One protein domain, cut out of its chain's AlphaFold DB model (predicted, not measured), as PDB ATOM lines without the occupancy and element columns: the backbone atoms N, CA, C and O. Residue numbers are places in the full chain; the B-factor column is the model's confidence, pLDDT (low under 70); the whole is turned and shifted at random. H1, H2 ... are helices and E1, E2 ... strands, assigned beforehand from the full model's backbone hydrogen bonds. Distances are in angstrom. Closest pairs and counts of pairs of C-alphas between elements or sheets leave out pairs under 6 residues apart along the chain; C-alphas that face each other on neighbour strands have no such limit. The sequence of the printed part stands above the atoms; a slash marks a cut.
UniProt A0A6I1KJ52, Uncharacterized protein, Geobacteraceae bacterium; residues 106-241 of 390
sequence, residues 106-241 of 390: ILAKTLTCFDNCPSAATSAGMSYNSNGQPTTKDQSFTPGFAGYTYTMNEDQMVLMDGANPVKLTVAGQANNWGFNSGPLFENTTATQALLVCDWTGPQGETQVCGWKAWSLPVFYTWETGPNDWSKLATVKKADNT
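Overview. This is residues 106 to 241 of the 390 residues of an uncharacterized protein of Geobacteraceae bacterium (UniProt A0A6I1KJ52). Little regular structure: long loops gather beside a small antiparallel sheet, E1-E2-E3, with the hairpin E4-E5 at one end and a tail, residues 233 to 241, sticking out at the other. The printed 136 residues include two named helices and five named strands, ordered E1 E2 E3 H1 E4 E5 H2; named elements hold 32 residues, class mixed. The whole is compact, radius of gyration of the C-alphas 16.5 A, spanning 57 by 40 by 24 A.

Along the chain. E1 (111 to 113) starts at C-alpha (46.433, -12.226, 39.356). E2 (148 to 153) measures 16.7 A, E3 (158 to 161) 9.8 A. H1 is 189 to 193, E4 196 to 200, E5 206 to 208; H2 (210 to 215) ends at (37.574, -25.722, 38.994).

Arrangement. E1-E2-E3 is a meander, successive antiparallel neighbours: N 111 to O 150 and N 153 to O 158 are 2.9 A. In E4-E5, N 197 to O 207 is 2.9 A. H1 and H2 are close but not clearly touching: C-alphas 191 and 213, 7.9 A. H1's O i to N i+4 pair is within hydrogen-bond range; H2 has 0 of 2, but 3 of 3 at i+3.

Size, cuts and confidence. C-alphas 203 and 238 are farthest apart, 61.2 A. The printed part has no cut; links E1 to E2 and E3 to H1 are long. Residues 171 to 175 have pLDDT under 70.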
ATOM      1  N   ILE A 106      54.292 -15.328  33.659       91.19
ATOM      2  CA  ILE A 106      53.232 -15.120  34.649       91.19
ATOM      3  C   ILE A 106      53.609 -14.066  35.696       91.19
ATOM      4  O   ILE A 106      52.724 -13.410  36.238       91.19
ATOM      5  N   LEU A 107      54.904 -13.858  35.956       92.31
ATOM      6  CA  LEU A 107      55.373 -12.889  36.948       92.31
ATOM      7  C   LEU A 107      55.016 -11.445  36.552       92.31
ATOM      8  O   LEU A 107      54.707 -10.630  37.415       92.31
ATOM      9  N   ALA A 108      54.925 -11.162  35.251       94.12
ATOM     10  CA  ALA A 108      54.508  -9.861  34.731       94.12
ATOM     11  C   ALA A 108      52.978  -9.653  34.733       94.12
ATOM     12  O   ALA A 108      52.481  -8.632  34.249       94.12
ATOM     13  N   LYS A 109      52.195 -10.630  35.211       94.69
ATOM     14  CA  LYS A 109      50.728 -10.588  35.191       94.69
ATOM     15  C   LYS A 109      50.147 -10.102  36.512       94.69
ATOM     16  O   LYS A 109      50.711 -10.277  37.589       94.69
ATOM     17  N   THR A 110      48.948  -9.532  36.421       96.62
ATOM     18  CA  THR A 110      48.089  -9.295  37.583       96.62
ATOM     19  C   THR A 110      47.187 -10.502  37.783       96.62
ATOM     20  O   THR A 110      46.418 -10.870  36.893       96.62
ATOM     21  N   LEU A 111      47.263 -11.097  38.967       97.44
ATOM     22  CA  LEU A 111      46.433 -12.226  39.356       97.44
ATOM     23  C   LEU A 111      45.331 -11.762  40.296       97.44
ATOM     24  O   LEU A 111      45.483 -10.792  41.032       97.44
ATOM     25  N   THR A 112      44.204 -12.453  40.266       97.62
ATOM     26  CA  THR A 112      43.056 -12.172  41.124       97.62
ATOM     27  C   THR A 112      42.701 -13.403  41.935       97.62
ATOM     28  O   THR A 112      42.776 -14.519  41.428       97.62
ATOM     29  N   CYS A 113      42.297 -13.187  43.182       97.38
ATOM     30  CA  CYS A 113      41.805 -14.217  44.083       97.38
ATOM     31  C   CYS A 113      40.414 -13.851  44.621       97.38
ATOM     32  O   CYS A 113      40.116 -12.679  44.863       97.38
ATOM     33  N   PHE A 114      39.577 -14.870  44.837       95.44
ATOM     34  CA  PHE A 114      38.210 -14.732  45.357       95.44
ATOM     35  C   PHE A 114      37.922 -15.552  46.625       95.44
ATOM     36  O   PHE A 114      36.888 -15.354  47.259       95.44
ATOM     37  N   ASP A 115      38.797 -16.493  46.980       93.31
ATOM     38  CA  ASP A 115      38.623 -17.402  48.112       93.31
ATOM     39  C   ASP A 115      39.973 -17.681  48.776       93.31
ATOM     40  O   ASP A 115      40.972 -17.824  48.078       93.31
ATOM     41  N   ASN A 116      40.017 -17.731  50.113       93.38
ATOM     42  CA  ASN A 116      41.256 -17.913  50.888       93.38
ATOM     43  C   ASN A 116      42.401 -16.964  50.443       93.38
ATOM     44  O   ASN A 116      43.555 -17.368  50.263       93.38
ATOM     45  N   CYS A 117      42.071 -15.689  50.208       95.88
ATOM     46  CA  CYS A 117      43.001 -14.728  49.618       95.88
ATOM     47  C   CYS A 117      43.960 -14.149  50.658       95.88
ATOM     48  O   CYS A 117      43.501 -13.686  51.703       95.88
ATOM     49  N   PRO A 118      45.276 -14.121  50.394       94.44
ATOM     50  CA  PRO A 118      46.236 -13.619  51.364       94.44
ATOM     51  C   PRO A 118      46.004 -12.139  51.680       94.44
ATOM     52  O   PRO A 118      45.776 -11.334  50.778       94.44
ATOM     53  N   SER A 119      46.106 -11.769  52.955       93.81
ATOM     54  CA  SER A 119      46.042 -10.372  53.392       93.81
ATOM     55  C   SER A 119      47.399  -9.926  53.928       93.81
ATOM     56  O   SER A 119      47.859 -10.438  54.954       93.81
ATOM     57  N   ALA A 120      48.041  -8.971  53.249       93.75
ATOM     58  CA  ALA A 120      49.271  -8.334  53.718       93.75
ATOM     59  C   ALA A 120      49.037  -6.831  53.916       93.75
ATOM     60  O   ALA A 120      49.231  -6.005  53.027       93.75
ATOM     61  N   ALA A 121      48.604  -6.465  55.124       86.81
ATOM     62  CA  ALA A 121      48.233  -5.091  55.456       86.81
ATOM     63  C   ALA A 121      49.435  -4.138  55.620       86.81
ATOM     64  O   ALA A 121      49.264  -2.922  55.563       86.81
ATOM     65  N   THR A 122      50.646  -4.666  55.840       90.50
ATOM     66  CA  THR A 122      51.853  -3.860  56.094       90.50
ATOM     67  C   THR A 122      53.085  -4.442  55.404       90.50
ATOM     68  O   THR A 122      53.105  -5.610  55.015       90.50
ATOM     69  N   SER A 123      54.166  -3.662  55.338       91.12
ATOM     70  CA  SER A 123      55.465  -4.098  54.804       91.12
ATOM     71  C   SER A 123      56.111  -5.253  55.592       91.12
ATOM     72  O   SER A 123      57.050  -5.899  55.109       91.12
ATOM     73  N   ALA A 124      55.602  -5.543  56.796       88.56
ATOM     74  CA  ALA A 124      56.044  -6.666  57.614       88.56
ATOM     75  C   ALA A 124      55.588  -8.025  57.055       88.56
ATOM     76  O   ALA A 124      56.275  -9.018  57.289       88.56
ATOM     77  N   GLY A 125      54.507  -8.069  56.271       90.69
ATOM     78  CA  GLY A 125      53.984  -9.296  55.679       90.69
ATOM     79  C   GLY A 125      52.521  -9.569  56.017       90.69
ATOM     80  O   GLY A 125      51.741  -8.654  56.298       90.69
ATOM     81  N   MET A 126      52.161 -10.852  55.992       91.06
ATOM     82  CA  MET A 126      50.840 -11.316  56.409       91.06
ATOM     83  C   MET A 126      50.644 -11.140  57.919       91.06
ATOM     84  O   MET A 126      51.566 -11.346  58.707       91.06
ATOM     85  N   SER A 127      49.431 -10.760  58.324       84.12
ATOM     86  CA  SER A 127      49.055 -10.654  59.742       84.12
ATOM     87  C   SER A 127      48.540 -11.989  60.285       84.12
ATOM     88  O   SER A 127      48.215 -12.890  59.515       84.12
ATOM     89  N   TYR A 128      48.449 -12.117  61.611       84.31
ATOM     90  CA  TYR A 128      47.850 -13.277  62.279       84.31
ATOM     91  C   TYR A 128      46.573 -12.868  63.013       84.31
ATOM     92  O   TYR A 128      46.497 -11.769  63.564       84.31
ATOM     93  N   ASN A 129      45.577 -13.750  63.039       83.50
ATOM     94  CA  ASN A 129      44.388 -13.581  63.871       83.50
ATOM     95  C   ASN A 129      44.683 -13.936  65.343       83.50
ATOM     96  O   ASN A 129      45.775 -14.395  65.689       83.50
ATOM     97  N   SER A 130      43.689 -13.770  66.221       81.88
ATOM     98  CA  SER A 130      43.793 -14.093  67.655       81.88
ATOM     99  C   SER A 130      44.159 -15.552  67.946       81.88
ATOM    100  O   SER A 130      44.654 -15.855  69.027       81.88
ATOM    101  N   ASN A 131      43.934 -16.450  66.985       77.19
ATOM    102  CA  ASN A 131      44.236 -17.875  67.087       77.19
ATOM    103  C   ASN A 131      45.623 -18.217  66.513       77.19
ATOM    104  O   ASN A 131      45.970 -19.390  66.402       77.19
ATOM    105  N   GLY A 132      46.416 -17.215  66.114       77.69
ATOM    106  CA  GLY A 132      47.745 -17.413  65.536       77.69
ATOM    107  C   GLY A 132      47.730 -17.990  64.119       77.69
ATOM    108  O   GLY A 132      48.728 -18.570  63.695       77.69
ATOM    109  N   GLN A 133      46.620 -17.857  63.385       81.75
ATOM    110  CA  GLN A 133      46.520 -18.253  61.977       81.75
ATOM    111  C   GLN A 133      46.734 -17.039  61.064       81.75
ATOM    112  O   GLN A 133      46.264 -15.953  61.414       81.75
ATOM    113  N   PRO A 134      47.389 -17.195  59.899       87.19
ATOM    114  CA  PRO A 134      47.510 -16.119  58.922       87.19
ATOM    115  C   PRO A 134      46.134 -15.579  58.517       87.19
ATOM    116  O   PRO A 134      45.220 -16.348  58.219       87.19
ATOM    117  N   THR A 135      45.978 -14.259  58.521       88.25
ATOM    118  CA  THR A 135      44.736 -13.598  58.121       88.25
ATOM    119  C   THR A 135      44.573 -13.605  56.608       88.25
ATOM    120  O   THR A 135      45.497 -13.249  55.871       88.25
ATOM    121  N   THR A 136      43.368 -13.924  56.160       93.06
ATOM    122  CA  THR A 136      42.938 -13.809  54.768       93.06
ATOM    123  C   THR A 136      41.967 -12.647  54.605       93.06
ATOM    124  O   THR A 136      41.452 -12.111  55.586       93.06
ATOM    125  N   LYS A 137      41.769 -12.203  53.365       93.06
ATOM    126  CA  LYS A 137      40.728 -11.227  53.037       93.06
ATOM    127  C   LYS A 137      39.359 -11.904  53.080       93.06
ATOM    128  O   LYS A 137      39.245 -13.084  52.742       93.06
ATOM    129  N   ASP A 138      38.347 -11.144  53.482       90.25
ATOM    130  CA  ASP A 138      36.984 -11.648  53.616       90.25
ATOM    131  C   ASP A 138      36.435 -12.144  52.278       90.25
ATOM    132  O   ASP A 138      36.660 -11.558  51.218       90.25
ATOM    133  N   GLN A 139      35.673 -13.231  52.325       87.00
ATOM    134  CA  GLN A 139      34.967 -13.714  51.151       87.00
ATOM    135  C   GLN A 139      33.765 -12.810  50.848       87.00
ATOM    136  O   GLN A 139      33.024 -12.420  51.749       87.00
ATOM    137  N   SER A 140      33.544 -12.509  49.567       88.88
ATOM    138  CA  SER A 140      32.398 -11.725  49.106       88.88
ATOM    139  C   SER A 140      31.636 -12.484  48.029       88.88
ATOM    140  O   SER A 140      32.193 -12.824  46.986       88.88
ATOM    141  N   PHE A 141      30.345 -12.701  48.283       88.56
ATOM    142  CA  PHE A 141      29.399 -13.261  47.310       88.56
ATOM    143  C   PHE A 141      28.780 -12.194  46.412       88.56
ATOM    144  O   PHE A 141      28.136 -12.525  45.418       88.56
ATOM    145  N   THR A 142      29.024 -10.923  46.752       87.75
ATOM    146  CA  THR A 142      28.370  -9.757  46.170       87.75
ATOM    147  C   THR A 142      28.391  -9.814  44.639       87.75
ATOM    148  O   THR A 142      29.454 -10.021  44.044       87.75
ATOM    149  N   PRO A 143      27.245  -9.579  43.984       84.81
ATOM    150  CA  PRO A 143      27.151  -9.495  42.533       84.81
ATOM    151  C   PRO A 143      28.154  -8.494  41.970       84.81
ATOM    152  O   PRO A 143      28.248  -7.359  42.435       84.81
ATOM    153  N   GLY A 144      28.917  -8.920  40.966       84.06
ATOM    154  CA  GLY A 144      29.934  -8.077  40.338       84.06
ATOM    155  C   GLY A 144      31.175  -7.817  41.199       84.06
ATOM    156  O   GLY A 144      31.982  -6.962  40.836       84.06
ATOM    157  N   PHE A 145      31.365  -8.533  42.314       91.19
ATOM    158  CA  PHE A 145      32.633  -8.500  43.037       91.19
ATOM    159  C   PHE A 145      33.786  -8.854  42.087       91.19
ATOM    160  O   PHE A 145      33.752  -9.879  41.411       91.19
ATOM    161  N   ALA A 146      34.805  -7.994  42.027       92.00
ATOM    162  CA  ALA A 146      35.908  -8.119  41.074       92.00
ATOM    163  C   ALA A 146      37.083  -8.971  41.590       92.00
ATOM    164  O   ALA A 146      38.047  -9.171  40.854       92.00
ATOM    165  N   GLY A 147      37.009  -9.469  42.828       94.88
ATOM    166  CA  GLY A 147      38.106 -10.180  43.479       94.88
ATOM    167  C   GLY A 147      39.200  -9.247  44.004       94.88
ATOM    168  O   GLY A 147      39.160  -8.027  43.835       94.88
ATOM    169  N   TYR A 148      40.190  -9.836  44.667       96.69
ATOM    170  CA  TYR A 148      41.369  -9.141  45.171       96.69
ATOM    171  C   TYR A 148      42.542  -9.328  44.221       96.69
ATOM    172  O   TYR A 148      42.877 -10.457  43.876       96.69
ATOM    173  N   THR A 149      43.171  -8.227  43.823       97.38
ATOM    174  CA  THR A 149      44.265  -8.219  42.849       97.38
ATOM    175  C   THR A 149      45.632  -8.286  43.516       97.38
ATOM    176  O   THR A 149      45.864  -7.610  44.519       97.38
ATOM    177  N   TYR A 150      46.545  -9.023  42.895       97.94
ATOM    178  CA  TYR A 150      47.926  -9.205  43.316       97.94
ATOM    179  C   TYR A 150      48.866  -9.067  42.116       97.94
ATOM    180  O   TYR A 150      48.504  -9.388  40.981       97.94
ATOM    181  N   THR A 151      50.085  -8.617  42.379       97.25
ATOM    182  CA  THR A 151      51.188  -8.565  41.406       97.25
ATOM    183  C   THR A 151      52.383  -9.338  41.946       97.25
ATOM    184  O   THR A 151      52.443  -9.596  43.144       97.25
ATOM    185  N   MET A 152      53.358  -9.685  41.107       95.50
ATOM    186  CA  MET A 152      54.621 -10.257  41.582       95.50
ATOM    187  C   MET A 152      55.716  -9.193  41.601       95.50
ATOM    188  O   MET A 152      55.841  -8.394  40.678       95.50
ATOM    189  N   ASN A 153      56.532  -9.191  42.651       93.62
ATOM    190  CA  ASN A 153      57.854  -8.586  42.591       93.62
ATOM    191  C   ASN A 153      58.797  -9.601  41.930       93.62
ATOM    192  O   ASN A 153      59.132 -10.609  42.551       93.62
ATOM    193  N   GLU A 154      59.184  -9.350  40.678       89.56
ATOM    194  CA  GLU A 154      59.967 -10.292  39.863       89.56
ATOM    195  C   GLU A 154      61.395 -10.494  40.394       89.56
ATOM    196  O   GLU A 154      61.921 -11.604  40.342       89.56
ATOM    197  N   ASP A 155      62.000  -9.455  40.976       84.56
ATOM    198  CA  ASP A 155      63.359  -9.524  41.522       84.56
ATOM    199  C   ASP A 155      63.417 -10.359  42.806       84.56
ATOM    200  O   ASP A 155      64.375 -11.094  43.052       84.56
ATOM    201  N   GLN A 156      62.396 -10.218  43.656       87.38
ATOM    202  CA  GLN A 156      62.326 -10.893  44.952       87.38
ATOM    203  C   GLN A 156      61.560 -12.217  44.895       87.38
ATOM    204  O   GLN A 156      61.627 -12.976  45.859       87.38
ATOM    205  N   MET A 157      60.851 -12.496  43.796       90.75
ATOM    206  CA  MET A 157      59.921 -13.620  43.652       90.75
ATOM    207  C   MET A 157      58.878 -13.657  44.772       90.75
ATOM    208  O   MET A 157      58.656 -14.692  45.392       90.75
ATOM    209  N   VAL A 158      58.251 -12.514  45.060       93.56
ATOM    210  CA  VAL A 158      57.263 -12.380  46.144       93.56
ATOM    211  C   VAL A 158      55.939 -11.866  45.598       93.56
ATOM    212  O   VAL A 158      55.910 -10.868  44.877       93.56
ATOM    213  N   LEU A 159      54.839 -12.523  45.975       96.38
ATOM    214  CA  LEU A 159      53.487 -12.031  45.712       96.38
ATOM    215  C   LEU A 159      53.228 -10.747  46.508       96.38
ATOM    216  O   LEU A 159      53.535 -10.671  47.695       96.38
ATOM    217  N   MET A 160      52.637  -9.743  45.872       97.12
ATOM    218  CA  MET A 160      52.401  -8.417  46.435       97.12
ATOM    219  C   MET A 160      50.901  -8.140  46.554       97.12
ATOM    220  O   MET A 160      50.153  -8.259  45.582       97.12
ATOM    221  N   ASP A 161      50.476  -7.730  47.746       96.31
ATOM    222  CA  ASP A 161      49.161  -7.162  48.032       96.31
ATOM    223  C   ASP A 161      49.291  -5.631  48.036       96.31
ATOM    224  O   ASP A 161      49.717  -5.014  49.021       96.31
ATOM    225  N   GLY A 162      49.040  -5.010  46.881       94.62
ATOM    226  CA  GLY A 162      49.404  -3.612  46.655       94.62
ATOM    227  C   GLY A 162      50.918  -3.406  46.793       94.62
ATOM    228  O   GLY A 162      51.701  -4.008  46.066       94.62
ATOM    229  N   ALA A 163      51.343  -2.561  47.736       94.50
ATOM    230  CA  ALA A 163      52.764  -2.305  48.006       94.50
ATOM    231  C   ALA A 163      53.393  -3.287  49.017       94.50
ATOM    232  O   ALA A 163      54.595  -3.211  49.281       94.50
ATOM    233  N   ASN A 164      52.603  -4.185  49.611       96.00
ATOM    234  CA  ASN A 164      53.039  -5.020  50.724       96.00
ATOM    235  C   ASN A 164      53.345  -6.459  50.276       96.00
ATOM    236  O   ASN A 164      52.561  -7.044  49.529       96.00
ATOM    237  N   PRO A 165      54.441  -7.071  50.753       96.00
ATOM    238  CA  PRO A 165      54.786  -8.443  50.403       96.00
ATOM    239  C   PRO A 165      53.909  -9.456  51.145       96.00
ATOM    240  O   PRO A 165      53.806  -9.420  52.370       96.00
ATOM    241  N   VAL A 166      53.351 -10.432  50.436       95.06
ATOM    242  CA  VAL A 166      52.651 -11.590  51.007       95.06
ATOM    243  C   VAL A 166      53.683 -12.610  51.488       95.06
ATOM    244  O   VAL A 166      53.964 -13.616  50.842       95.06
ATOM    245  N   LYS A 167      54.290 -12.324  52.638       91.50
ATOM    246  CA  LYS A 167      55.292 -13.186  53.273       91.50
ATOM    247  C   LYS A 167      54.878 -13.581  54.683       91.50
ATOM    248  O   LYS A 167      54.348 -12.754  55.429       91.50
ATOM    249  N   LEU A 168      55.194 -14.817  55.054       88.62
ATOM    250  CA  LEU A 168      55.030 -15.342  56.403       88.62
ATOM    251  C   LEU A 168      56.410 -15.658  56.998       88.62
ATOM    252  O   LEU A 168      57.057 -16.626  56.612       88.62
ATOM    253  N   THR A 169      56.888 -14.815  57.915       79.75
ATOM    254  CA  THR A 169      58.264 -14.895  58.448       79.75
ATOM    255  C   THR A 169      58.376 -15.633  59.778       79.75
ATOM    256  O   THR A 169      59.484 -15.966  60.191       79.75
ATOM    257  N   VAL A 170      57.255 -15.908  60.451       76.06
ATOM    258  CA  VAL A 170      57.223 -16.644  61.720       76.06
ATOM    259  C   VAL A 170      56.256 -17.824  61.637       76.06
ATOM    260  O   VAL A 170      55.250 -17.782  60.929       76.06
ATOM    261  N   ALA A 171      56.558 -18.911  62.346       69.62
ATOM    262  CA  ALA A 171      55.615 -20.020  62.470       69.62
ATOM    263  C   ALA A 171      54.549 -19.595  63.480       69.62
ATOM    264  O   ALA A 171      54.876 -19.245  64.616       69.62
ATOM    265  N   GLY A 172      53.282 -19.580  63.069       65.88
ATOM    266  CA  GLY A 172      52.194 -19.400  64.024       65.88
ATOM    267  C   GLY A 172      52.056 -20.666  64.865       65.88
ATOM    268  O   GLY A 172      52.175 -21.760  64.326       65.88
ATOM    269  N   GLN A 173      51.741 -20.549  66.158       61.28
ATOM    270  CA  GLN A 173      51.507 -21.711  67.042       61.28
ATOM    271  C   GLN A 173      50.456 -22.692  66.474       61.28
ATOM    272  O   GLN A 173      50.540 -23.895  66.702       61.28
ATOM    273  N   ALA A 174      49.485 -22.178  65.708       64.94
ATOM    274  CA  ALA A 174      48.442 -22.955  65.038       64.94
ATOM    275  C   ALA A 174      48.733 -23.254  63.553       64.94
ATOM    276  O   ALA A 174      47.947 -23.946  62.907       64.94
ATOM    277  N   ASN A 175      49.828 -22.733  62.991       67.44
ATOM    278  CA  ASN A 175      50.189 -22.929  61.592       67.44
ATOM    279  C   ASN A 175      51.711 -23.078  61.410       67.44
ATOM    280  O   ASN A 175      52.409 -22.157  60.980       67.44
ATOM    281  N   ASN A 176      52.204 -24.278  61.724       72.00
ATOM    282  CA  ASN A 176      53.606 -24.660  61.530       72.00
ATOM    283  C   ASN A 176      53.933 -25.074  60.089       72.00
ATOM    284  O   ASN A 176      55.106 -25.248  59.772       72.00
ATOM    285  N   TRP A 177      52.927 -25.259  59.231       76.31
ATOM    286  CA  TRP A 177      53.113 -25.786  57.875       76.31
ATOM    287  C   TRP A 177      53.273 -24.692  56.821       76.31
ATOM    288  O   TRP A 177      53.760 -24.992  55.741       76.31
ATOM    289  N   GLY A 178      52.941 -23.440  57.153       85.62
ATOM    290  CA  GLY A 178      52.979 -22.307  56.230       85.62
ATOM    291  C   GLY A 178      51.582 -21.896  55.765       85.62
ATOM    292  O   GLY A 178      50.559 -22.417  56.206       85.62
ATOM    293  N   PHE A 179      51.514 -20.908  54.889       88.81
ATOM    294  CA  PHE A 179      50.276 -20.451  54.275       88.81
ATOM    295  C   PHE A 179      50.242 -20.863  52.809       88.81
ATOM    296  O   PHE A 179      51.208 -20.624  52.094       88.81
ATOM    297  N   ASN A 180      49.103 -21.405  52.381       91.06
ATOM    298  CA  ASN A 180      48.780 -21.657  50.985       91.06
ATOM    299  C   ASN A 180      47.544 -20.836  50.612       91.06
ATOM    300  O   ASN A 180      46.523 -20.909  51.303       91.06
ATOM    301  N   SER A 181      47.645 -20.035  49.553       93.88
ATOM    302  CA  SER A 181      46.526 -19.225  49.069       93.88
ATOM    303  C   SER A 181      45.438 -20.081  48.425       93.88
ATOM    304  O   SER A 181      45.670 -21.215  48.007       93.88
ATOM    305  N   GLY A 182      44.245 -19.506  48.273       93.81
ATOM    306  CA  GLY A 182      43.320 -19.984  47.251       93.81
ATOM    307  C   GLY A 182      43.796 -19.670  45.823       93.81
ATOM    308  O   GLY A 182      44.896 -19.135  45.636       93.81
ATOM    309  N   PRO A 183      42.976 -19.993  44.807       94.94
ATOM    310  CA  PRO A 183      43.360 -19.886  43.407       94.94
ATOM    311  C   PRO A 183      43.573 -18.431  42.987       94.94
ATOM    312  O   PRO A 183      42.697 -17.580  43.155       94.94
ATOM    313  N   LEU A 184      44.730 -18.179  42.391       97.19
ATOM    314  CA  LEU A 184      45.145 -16.936  41.756       97.19
ATOM    315  C   LEU A 184      45.080 -17.125  40.236       97.19
ATOM    316  O   LEU A 184      45.615 -18.097  39.711       97.19
ATOM    317  N   PHE A 185      44.429 -16.226  39.505       96.75
ATOM    318  CA  PHE A 185      44.283 -16.354  38.047       96.75
ATOM    319  C   PHE A 185      44.071 -14.995  37.374       96.75
ATOM    320  O   PHE A 185      43.687 -14.021  38.022       96.75
ATOM    321  N   GLU A 186      44.297 -14.912  36.060       95.94
ATOM    322  CA  GLU A 186      43.952 -13.719  35.280       95.94
ATOM    323  C   GLU A 186      42.419 -13.558  35.217       95.94
ATOM    324  O   GLU A 186      41.689 -14.416  34.705       95.94
ATOM    325  N   ASN A 187      41.913 -12.452  35.764       93.75
ATOM    326  CA  ASN A 187      40.479 -12.194  35.851       93.75
ATOM    327  C   ASN A 187      39.935 -11.670  34.515       93.75
ATOM    328  O   ASN A 187      40.076 -10.497  34.178       93.75
ATOM    329  N   THR A 188      39.307 -12.556  33.751       93.00
ATOM    330  CA  THR A 188      38.720 -12.286  32.437       93.00
ATOM    331  C   THR A 188      37.224 -12.568  32.480       93.00
ATOM    332  O   THR A 188      36.737 -13.275  33.361       93.00
ATOM    333  N   THR A 189      36.470 -12.096  31.489       91.00
ATOM    334  CA  THR A 189      35.039 -12.427  31.375       91.00
ATOM    335  C   THR A 189      34.794 -13.943  31.339       91.00
ATOM    336  O   THR A 189      33.816 -14.419  31.911       91.00
ATOM    337  N   ALA A 190      35.699 -14.714  30.724       91.31
ATOM    338  CA  ALA A 190      35.594 -16.172  30.665       91.31
ATOM    339  C   ALA A 190      35.799 -16.831  32.038       91.31
ATOM    340  O   ALA A 190      35.034 -17.720  32.404       91.31
ATOM    341  N   THR A 191      36.788 -16.386  32.823       92.06
ATOM    342  CA  THR A 191      37.014 -16.930  34.173       92.06
ATOM    343  C   THR A 191      35.921 -16.491  35.153       92.06
ATOM    344  O   THR A 191      35.483 -17.304  35.963       92.06
ATOM    345  N   GLN A 192      35.377 -15.276  35.015       88.56
ATOM    346  CA  GLN A 192      34.217 -14.807  35.795       88.56
ATOM    347  C   GLN A 192      32.953 -15.630  35.557       88.56
ATOM    348  O   GLN A 192      32.243 -15.944  36.510       88.56
ATOM    349  N   ALA A 193      32.691 -16.040  34.315       90.19
ATOM    350  CA  ALA A 193      31.539 -16.884  34.005       90.19
ATOM    351  C   ALA A 193      31.578 -18.239  34.740       90.19
ATOM    352  O   ALA A 193      30.533 -18.793  35.069       90.19
ATOM    353  N   LEU A 194      32.775 -18.753  35.047       90.25
ATOM    354  CA  LEU A 194      32.967 -20.011  35.779       90.25
ATOM    355  C   LEU A 194      32.812 -19.862  37.302       90.25
ATOM    356  O   LEU A 194      32.684 -20.863  38.006       90.25
ATOM    357  N   LEU A 195      32.797 -18.628  37.811       91.56
ATOM    358  CA  LEU A 195      32.664 -18.313  39.237       91.56
ATOM    359  C   LEU A 195      31.216 -18.080  39.665       91.56
ATOM    360  O   LEU A 195      30.948 -17.948  40.855       91.56
ATOM    361  N   VAL A 196      30.277 -18.041  38.723       89.88
ATOM    362  CA  VAL A 196      28.855 -17.829  39.002       89.88
ATOM    363  C   VAL A 196      28.320 -18.911  39.939       89.88
ATOM    364  O   VAL A 196      28.481 -20.105  39.681       89.88
ATOM    365  N   CYS A 197      27.680 -18.507  41.035       86.06
ATOM    366  CA  CYS A 197      27.001 -19.421  41.949       86.06
ATOM    367  C   CYS A 197      25.843 -20.165  41.269       86.06
ATOM    368  O   CYS A 197      25.188 -19.629  40.382       86.06
ATOM    369  N   ASP A 198      25.553 -21.387  41.729       82.19
ATOM    370  CA  ASP A 198      24.374 -22.150  41.270       82.19
ATOM    371  C   ASP A 198      23.064 -21.645  41.912       82.19
ATOM    372  O   ASP A 198      21.983 -22.145  41.620       82.19
ATOM    373  N   TRP A 199      23.165 -20.640  42.785       81.00
ATOM    374  CA  TRP A 199      22.060 -19.985  43.474       81.00
ATOM    375  C   TRP A 199      22.090 -18.474  43.216       81.00
ATOM    376  O   TRP A 199      23.138 -17.884  42.936       81.00
ATOM    377  N   THR A 200      20.922 -17.845  43.323       83.12
ATOM    378  CA  THR A 200      20.742 -16.396  43.187       83.12
ATOM    379  C   THR A 200      20.584 -15.733  44.546       83.12
ATOM    380  O   THR A 200      20.047 -16.332  45.477       83.12
ATOM    381  N   GLY A 201      20.999 -14.475  44.640       79.88
ATOM    382  CA  GLY A 201      20.843 -13.660  45.835       79.88
ATOM    383  C   GLY A 201      19.388 -13.415  46.236       79.88
ATOM    384  O   GLY A 201      18.458 -13.766  45.500       79.88
ATOM    385  N   PRO A 202      19.175 -12.780  47.399       76.38
ATOM    386  CA  PRO A 202      17.844 -12.462  47.907       76.38
ATOM    387  C   PRO A 202      17.002 -11.595  46.957       76.38
ATOM    388  O   PRO A 202      15.777 -11.590  47.073       76.38
ATOM    389  N   GLN A 203      17.626 -10.865  46.030       80.38
ATOM    390  CA  GLN A 203      16.978 -10.014  45.033       80.38
ATOM    391  C   GLN A 203      16.987 -10.638  43.617       80.38
ATOM    392  O   GLN A 203      16.693  -9.952  42.638       80.38
ATOM    393  N   GLY A 204      17.262 -11.945  43.501       81.06
ATOM    394  CA  GLY A 204      17.257 -12.695  42.237       81.06
ATOM    395  C   GLY A 204      18.516 -12.515  41.387       81.06
ATOM    396  O   GLY A 204      18.539 -12.883  40.214       81.06
ATOM    397  N   GLU A 205      19.568 -11.943  41.956       86.19
ATOM    398  CA  GLU A 205      20.773 -11.552  41.248       86.19
ATOM    399  C   GLU A 205      21.881 -12.611  41.317       86.19
ATOM    400  O   GLU A 205      21.998 -13.374  42.277       86.19
ATOM    401  N   THR A 206      22.704 -12.683  40.272       87.25
ATOM    402  CA  THR A 206      23.763 -13.690  40.159       87.25
ATOM    403  C   THR A 206      24.907 -13.397  41.128       87.25
ATOM    404  O   THR A 206      25.538 -12.343  41.057       87.25
ATOM    405  N   GLN A 207      25.189 -14.351  42.013       90.06
ATOM    406  CA  GLN A 207      26.239 -14.239  43.028       90.06
ATOM    407  C   GLN A 207      27.566 -14.812  42.516       90.06
ATOM    408  O   GLN A 207      27.595 -15.613  41.574       90.06
ATOM    409  N   VAL A 208      28.670 -14.419  43.156       90.69
ATOM    410  CA  VAL A 208      30.025 -14.889  42.832       90.69
ATOM    411  C   VAL A 208      30.502 -15.886  43.886       90.69
ATOM    412  O   VAL A 208      30.660 -15.549  45.051       90.69
ATOM    413  N   CYS A 209      30.777 -17.119  43.479       90.38
ATOM    414  CA  CYS A 209      31.233 -18.205  44.339       90.38
ATOM    415  C   CYS A 209      32.740 -18.408  44.158       90.38
ATOM    416  O   CYS A 209      33.172 -19.198  43.321       90.38
ATOM    417  N   GLY A 210      33.549 -17.703  44.957       90.12
ATOM    418  CA  GLY A 210      35.012 -17.704  44.832       90.12
ATOM    419  C   GLY A 210      35.663 -19.090  44.852       90.12
ATOM    420  O   GLY A 210      36.592 -19.341  44.089       90.12
ATOM    421  N   TRP A 211      35.128 -20.029  45.638       86.44
ATOM    422  CA  TRP A 211      35.624 -21.410  45.686       86.44
ATOM    423  C   TRP A 211      35.486 -22.153  44.347       86.44
ATOM    424  O   TRP A 211      36.195 -23.127  44.107       86.44
ATOM    425  N   LYS A 212      34.620 -21.705  43.426       87.69
ATOM    426  CA  LYS A 212      34.537 -22.288  42.078       87.69
ATOM    427  C   LYS A 212      35.799 -22.028  41.250       87.69
ATOM    428  O   LYS A 212      36.036 -22.773  40.300       87.69
ATOM    429  N   ALA A 213      36.648 -21.069  41.644       91.12
ATOM    430  CA  ALA A 213      37.957 -20.830  41.029       91.12
ATOM    431  C   ALA A 213      38.834 -22.087  41.040       91.12
ATOM    432  O   ALA A 213      39.635 -22.309  40.137       91.12
ATOM    433  N   TRP A 214      38.640 -22.957  42.032       86.75
ATOM    434  CA  TRP A 214      39.347 -24.220  42.107       86.75
ATOM    435  C   TRP A 214      39.048 -25.123  40.912       86.75
ATOM    436  O   TRP A 214      39.835 -26.017  40.655       86.75
ATOM    437  N   SER A 215      37.938 -24.941  40.189       84.88
ATOM    438  CA  SER A 215      37.574 -25.722  38.994       84.88
ATOM    439  C   SER A 215      38.073 -25.105  37.683       84.88
ATOM    440  O   SER A 215      37.722 -25.596  36.609       84.88
ATOM    441  N   LEU A 216      38.864 -24.028  37.742       89.25
ATOM    442  CA  LEU A 216      39.462 -23.442  36.547       89.25
ATOM    443  C   LEU A 216      40.455 -24.426  35.902       89.25
ATOM    444  O   LEU A 216      41.106 -25.191  36.619       89.25
ATOM    445  N   PRO A 217      40.606 -24.403  34.562       89.19
ATOM    446  CA  PRO A 217      41.577 -25.252  33.869       89.19
ATOM    447  C   PRO A 217      43.024 -24.982  34.290       89.19
ATOM    448  O   PRO A 217      43.827 -25.906  34.352       89.19
ATOM    449  N   VAL A 218      43.346 -23.714  34.567       91.38
ATOM    450  CA  VAL A 218      44.655 -23.257  35.040       91.38
ATOM    451  C   VAL A 218      44.429 -22.193  36.106       91.38
ATOM    452  O   VAL A 218      43.643 -21.265  35.908       91.38
ATOM    453  N   PHE A 219      45.121 -22.337  37.226       94.31
ATOM    454  CA  PHE A 219      45.229 -21.343  38.284       94.31
ATOM    455  C   PHE A 219      46.579 -21.520  38.982       94.31
ATOM    456  O   PHE A 219      47.253 -22.533  38.808       94.31
ATOM    457  N   TYR A 220      46.951 -20.532  39.780       95.19
ATOM    458  CA  TYR A 220      48.185 -20.497  40.544       95.19
ATOM    459  C   TYR A 220      47.859 -20.486  42.033       95.19
ATOM    460  O   TYR A 220      46.797 -20.021  42.450       95.19
ATOM    461  N   THR A 221      48.778 -20.973  42.847       94.69
ATOM    462  CA  THR A 221      48.727 -20.847  44.301       94.69
ATOM    463  C   THR A 221      50.016 -20.202  44.780       94.69
ATOM    464  O   THR A 221      51.053 -20.262  44.119       94.69
ATOM    465  N   TRP A 222      49.935 -19.527  45.917       94.25
ATOM    466  CA  TRP A 222      51.077 -18.927  46.580       94.25
ATOM    467  C   TRP A 222      51.316 -19.629  47.906       94.25
ATOM    468  O   TRP A 222      50.435 -19.615  48.773       94.25
ATOM    469  N   GLU A 223      52.511 -20.197  48.058       92.88
ATOM    470  CA  GLU A 223      52.982 -20.762  49.316       92.88
ATOM    471  C   GLU A 223      53.988 -19.817  49.987       92.88
ATOM    472  O   GLU A 223      54.900 -19.290  49.349       92.88
ATOM    473  N   THR A 224      53.845 -19.604  51.295       91.81
ATOM    474  CA  THR A 224      54.839 -18.879  52.092       91.81
ATOM    475  C   THR A 224      54.917 -19.399  53.523       91.81
ATOM    476  O   THR A 224      53.907 -19.725  54.146       91.81
ATOM    477  N   GLY A 225      56.121 -19.455  54.088       90.06
ATOM    478  CA  GLY A 225      56.332 -19.911  55.455       90.06
ATOM    479  C   GLY A 225      57.777 -19.740  55.927       90.06
ATOM    480  O   GLY A 225      58.681 -19.503  55.123       90.06
ATOM    481  N   PRO A 226      58.022 -19.881  57.239       86.00
ATOM    482  CA  PRO A 226      59.365 -19.769  57.813       86.00
ATOM    483  C   PRO A 226      60.260 -20.976  57.483       86.00
ATOM    484  O   PRO A 226      61.489 -20.858  57.517       86.00
ATOM    485  N   ASN A 227      59.660 -22.126  57.171       86.00
ATOM    486  CA  ASN A 227      60.362 -23.382  56.929       86.00
ATOM    487  C   ASN A 227      60.900 -23.470  55.501       86.00
ATOM    488  O   ASN A 227      60.391 -22.816  54.594       86.00
ATOM    489  N   ASP A 228      61.902 -24.318  55.295       85.81
ATOM    490  CA  ASP A 228      62.556 -24.440  53.989       85.81
ATOM    491  C   ASP A 228      61.675 -25.107  52.931       85.81
ATOM    492  O   ASP A 228      61.800 -24.779  51.757       85.81
ATOM    493  N   TRP A 229      60.726 -25.962  53.330       83.19
ATOM    494  CA  TRP A 229      59.742 -26.533  52.402       83.19
ATOM    495  C   TRP A 229      58.745 -25.504  51.853       83.19
ATOM    496  O   TRP A 229      58.123 -25.773  50.836       83.19
ATOM    497  N   SER A 230      58.638 -24.327  52.479       86.94
ATOM    498  CA  SER A 230      57.770 -23.229  52.031       86.94
ATOM    499  C   SER A 230      58.527 -22.131  51.285       86.94
ATOM    500  O   SER A 230      58.078 -20.983  51.231       86.94
ATOM    501  N   LYS A 231      59.715 -22.451  50.758       87.12
ATOM    502  CA  LYS A 231      60.577 -21.528  50.011       87.12
ATOM    503  C   LYS A 231      61.006 -22.169  48.698       87.12
ATOM    504  O   LYS A 231      61.348 -23.347  48.649       87.12
ATOM    505  N   LEU A 232      61.079 -21.359  47.647       88.19
ATOM    506  CA  LEU A 232      61.697 -21.764  46.390       88.19
ATOM    507  C   LEU A 232      63.226 -21.712  46.514       88.19
ATOM    508  O   LEU A 232      63.795 -20.657  46.797       88.19
ATOM    509  N   ALA A 233      63.892 -22.832  46.242       87.00
ATOM    510  CA  ALA A 233      65.341 -22.902  46.080       87.00
ATOM    511  C   ALA A 233      65.691 -23.160  44.608       87.00
ATOM    512  O   ALA A 233      65.184 -24.091  43.985       87.00
ATOM    513  N   THR A 234      66.578 -22.341  44.043       87.56
ATOM    514  CA  THR A 234      67.059 -22.482  42.662       87.56
ATOM    515  C   THR A 234      68.546 -22.141  42.578       87.56
ATOM    516  O   THR A 234      69.106 -21.490  43.464       87.56
ATOM    517  N   VAL A 235      69.204 -22.602  41.516       89.06
ATOM    518  CA  VAL A 235      70.616 -22.333  41.243       89.06
ATOM    519  C   VAL A 235      70.709 -21.205  40.226       89.06
ATOM    520  O   VAL A 235      70.215 -21.328  39.107       89.06
ATOM    521  N   LYS A 236      71.376 -20.110  40.594       89.44
ATOM    522  CA  LYS A 236      71.681 -19.015  39.670       89.44
ATOM    523  C   LYS A 236      72.976 -19.318  38.914       89.44
ATOM    524  O   LYS A 236      74.001 -19.614  39.527       89.44
ATOM    525  N   LYS A 237      72.931 -19.263  37.586       88.00
ATOM    526  CA  LYS A 237      74.080 -19.451  36.693       88.00
ATOM    527  C   LYS A 237      74.928 -18.176  36.619       88.00
ATOM    528  O   LYS A 237      74.491 -17.089  36.996       88.00
ATOM    529  N   ALA A 238      76.142 -18.306  36.081       92.00
ATOM    530  CA  ALA A 238      77.076 -17.188  35.912       92.00
ATOM    531  C   ALA A 238      76.554 -16.075  34.976       92.00
ATOM    532  O   ALA A 238      76.965 -14.927  35.108       92.00
ATOM    533  N   ASP A 239      75.632 -16.395  34.064       90.44
ATOM    534  CA  ASP A 239      74.979 -15.449  33.147       90.44
ATOM    535  C   ASP A 239      73.755 -14.736  33.760       90.44
ATOM    536  O   ASP A 239      73.003 -14.076  33.049       90.44
ATOM    537  N   ASN A 240      73.557 -14.853  35.078       83.38
ATOM    538  CA  ASN A 240      72.400 -14.366  35.833       83.38
ATOM    539  C   ASN A 240      71.051 -15.030  35.514       83.38
ATOM    540  O   ASN A 240      70.040 -14.598  36.068       83.38
ATOM    541  N   THR A 241      71.017 -16.098  34.716       87.44
ATOM    542  CA  THR A 241      69.807 -16.915  34.549       87.44
ATOM    543  C   THR A 241      69.681 -17.953  35.664       87.44
ATOM    544  O   THR A 241      70.646 -18.255  36.371       87.44
TER     545      THR A 241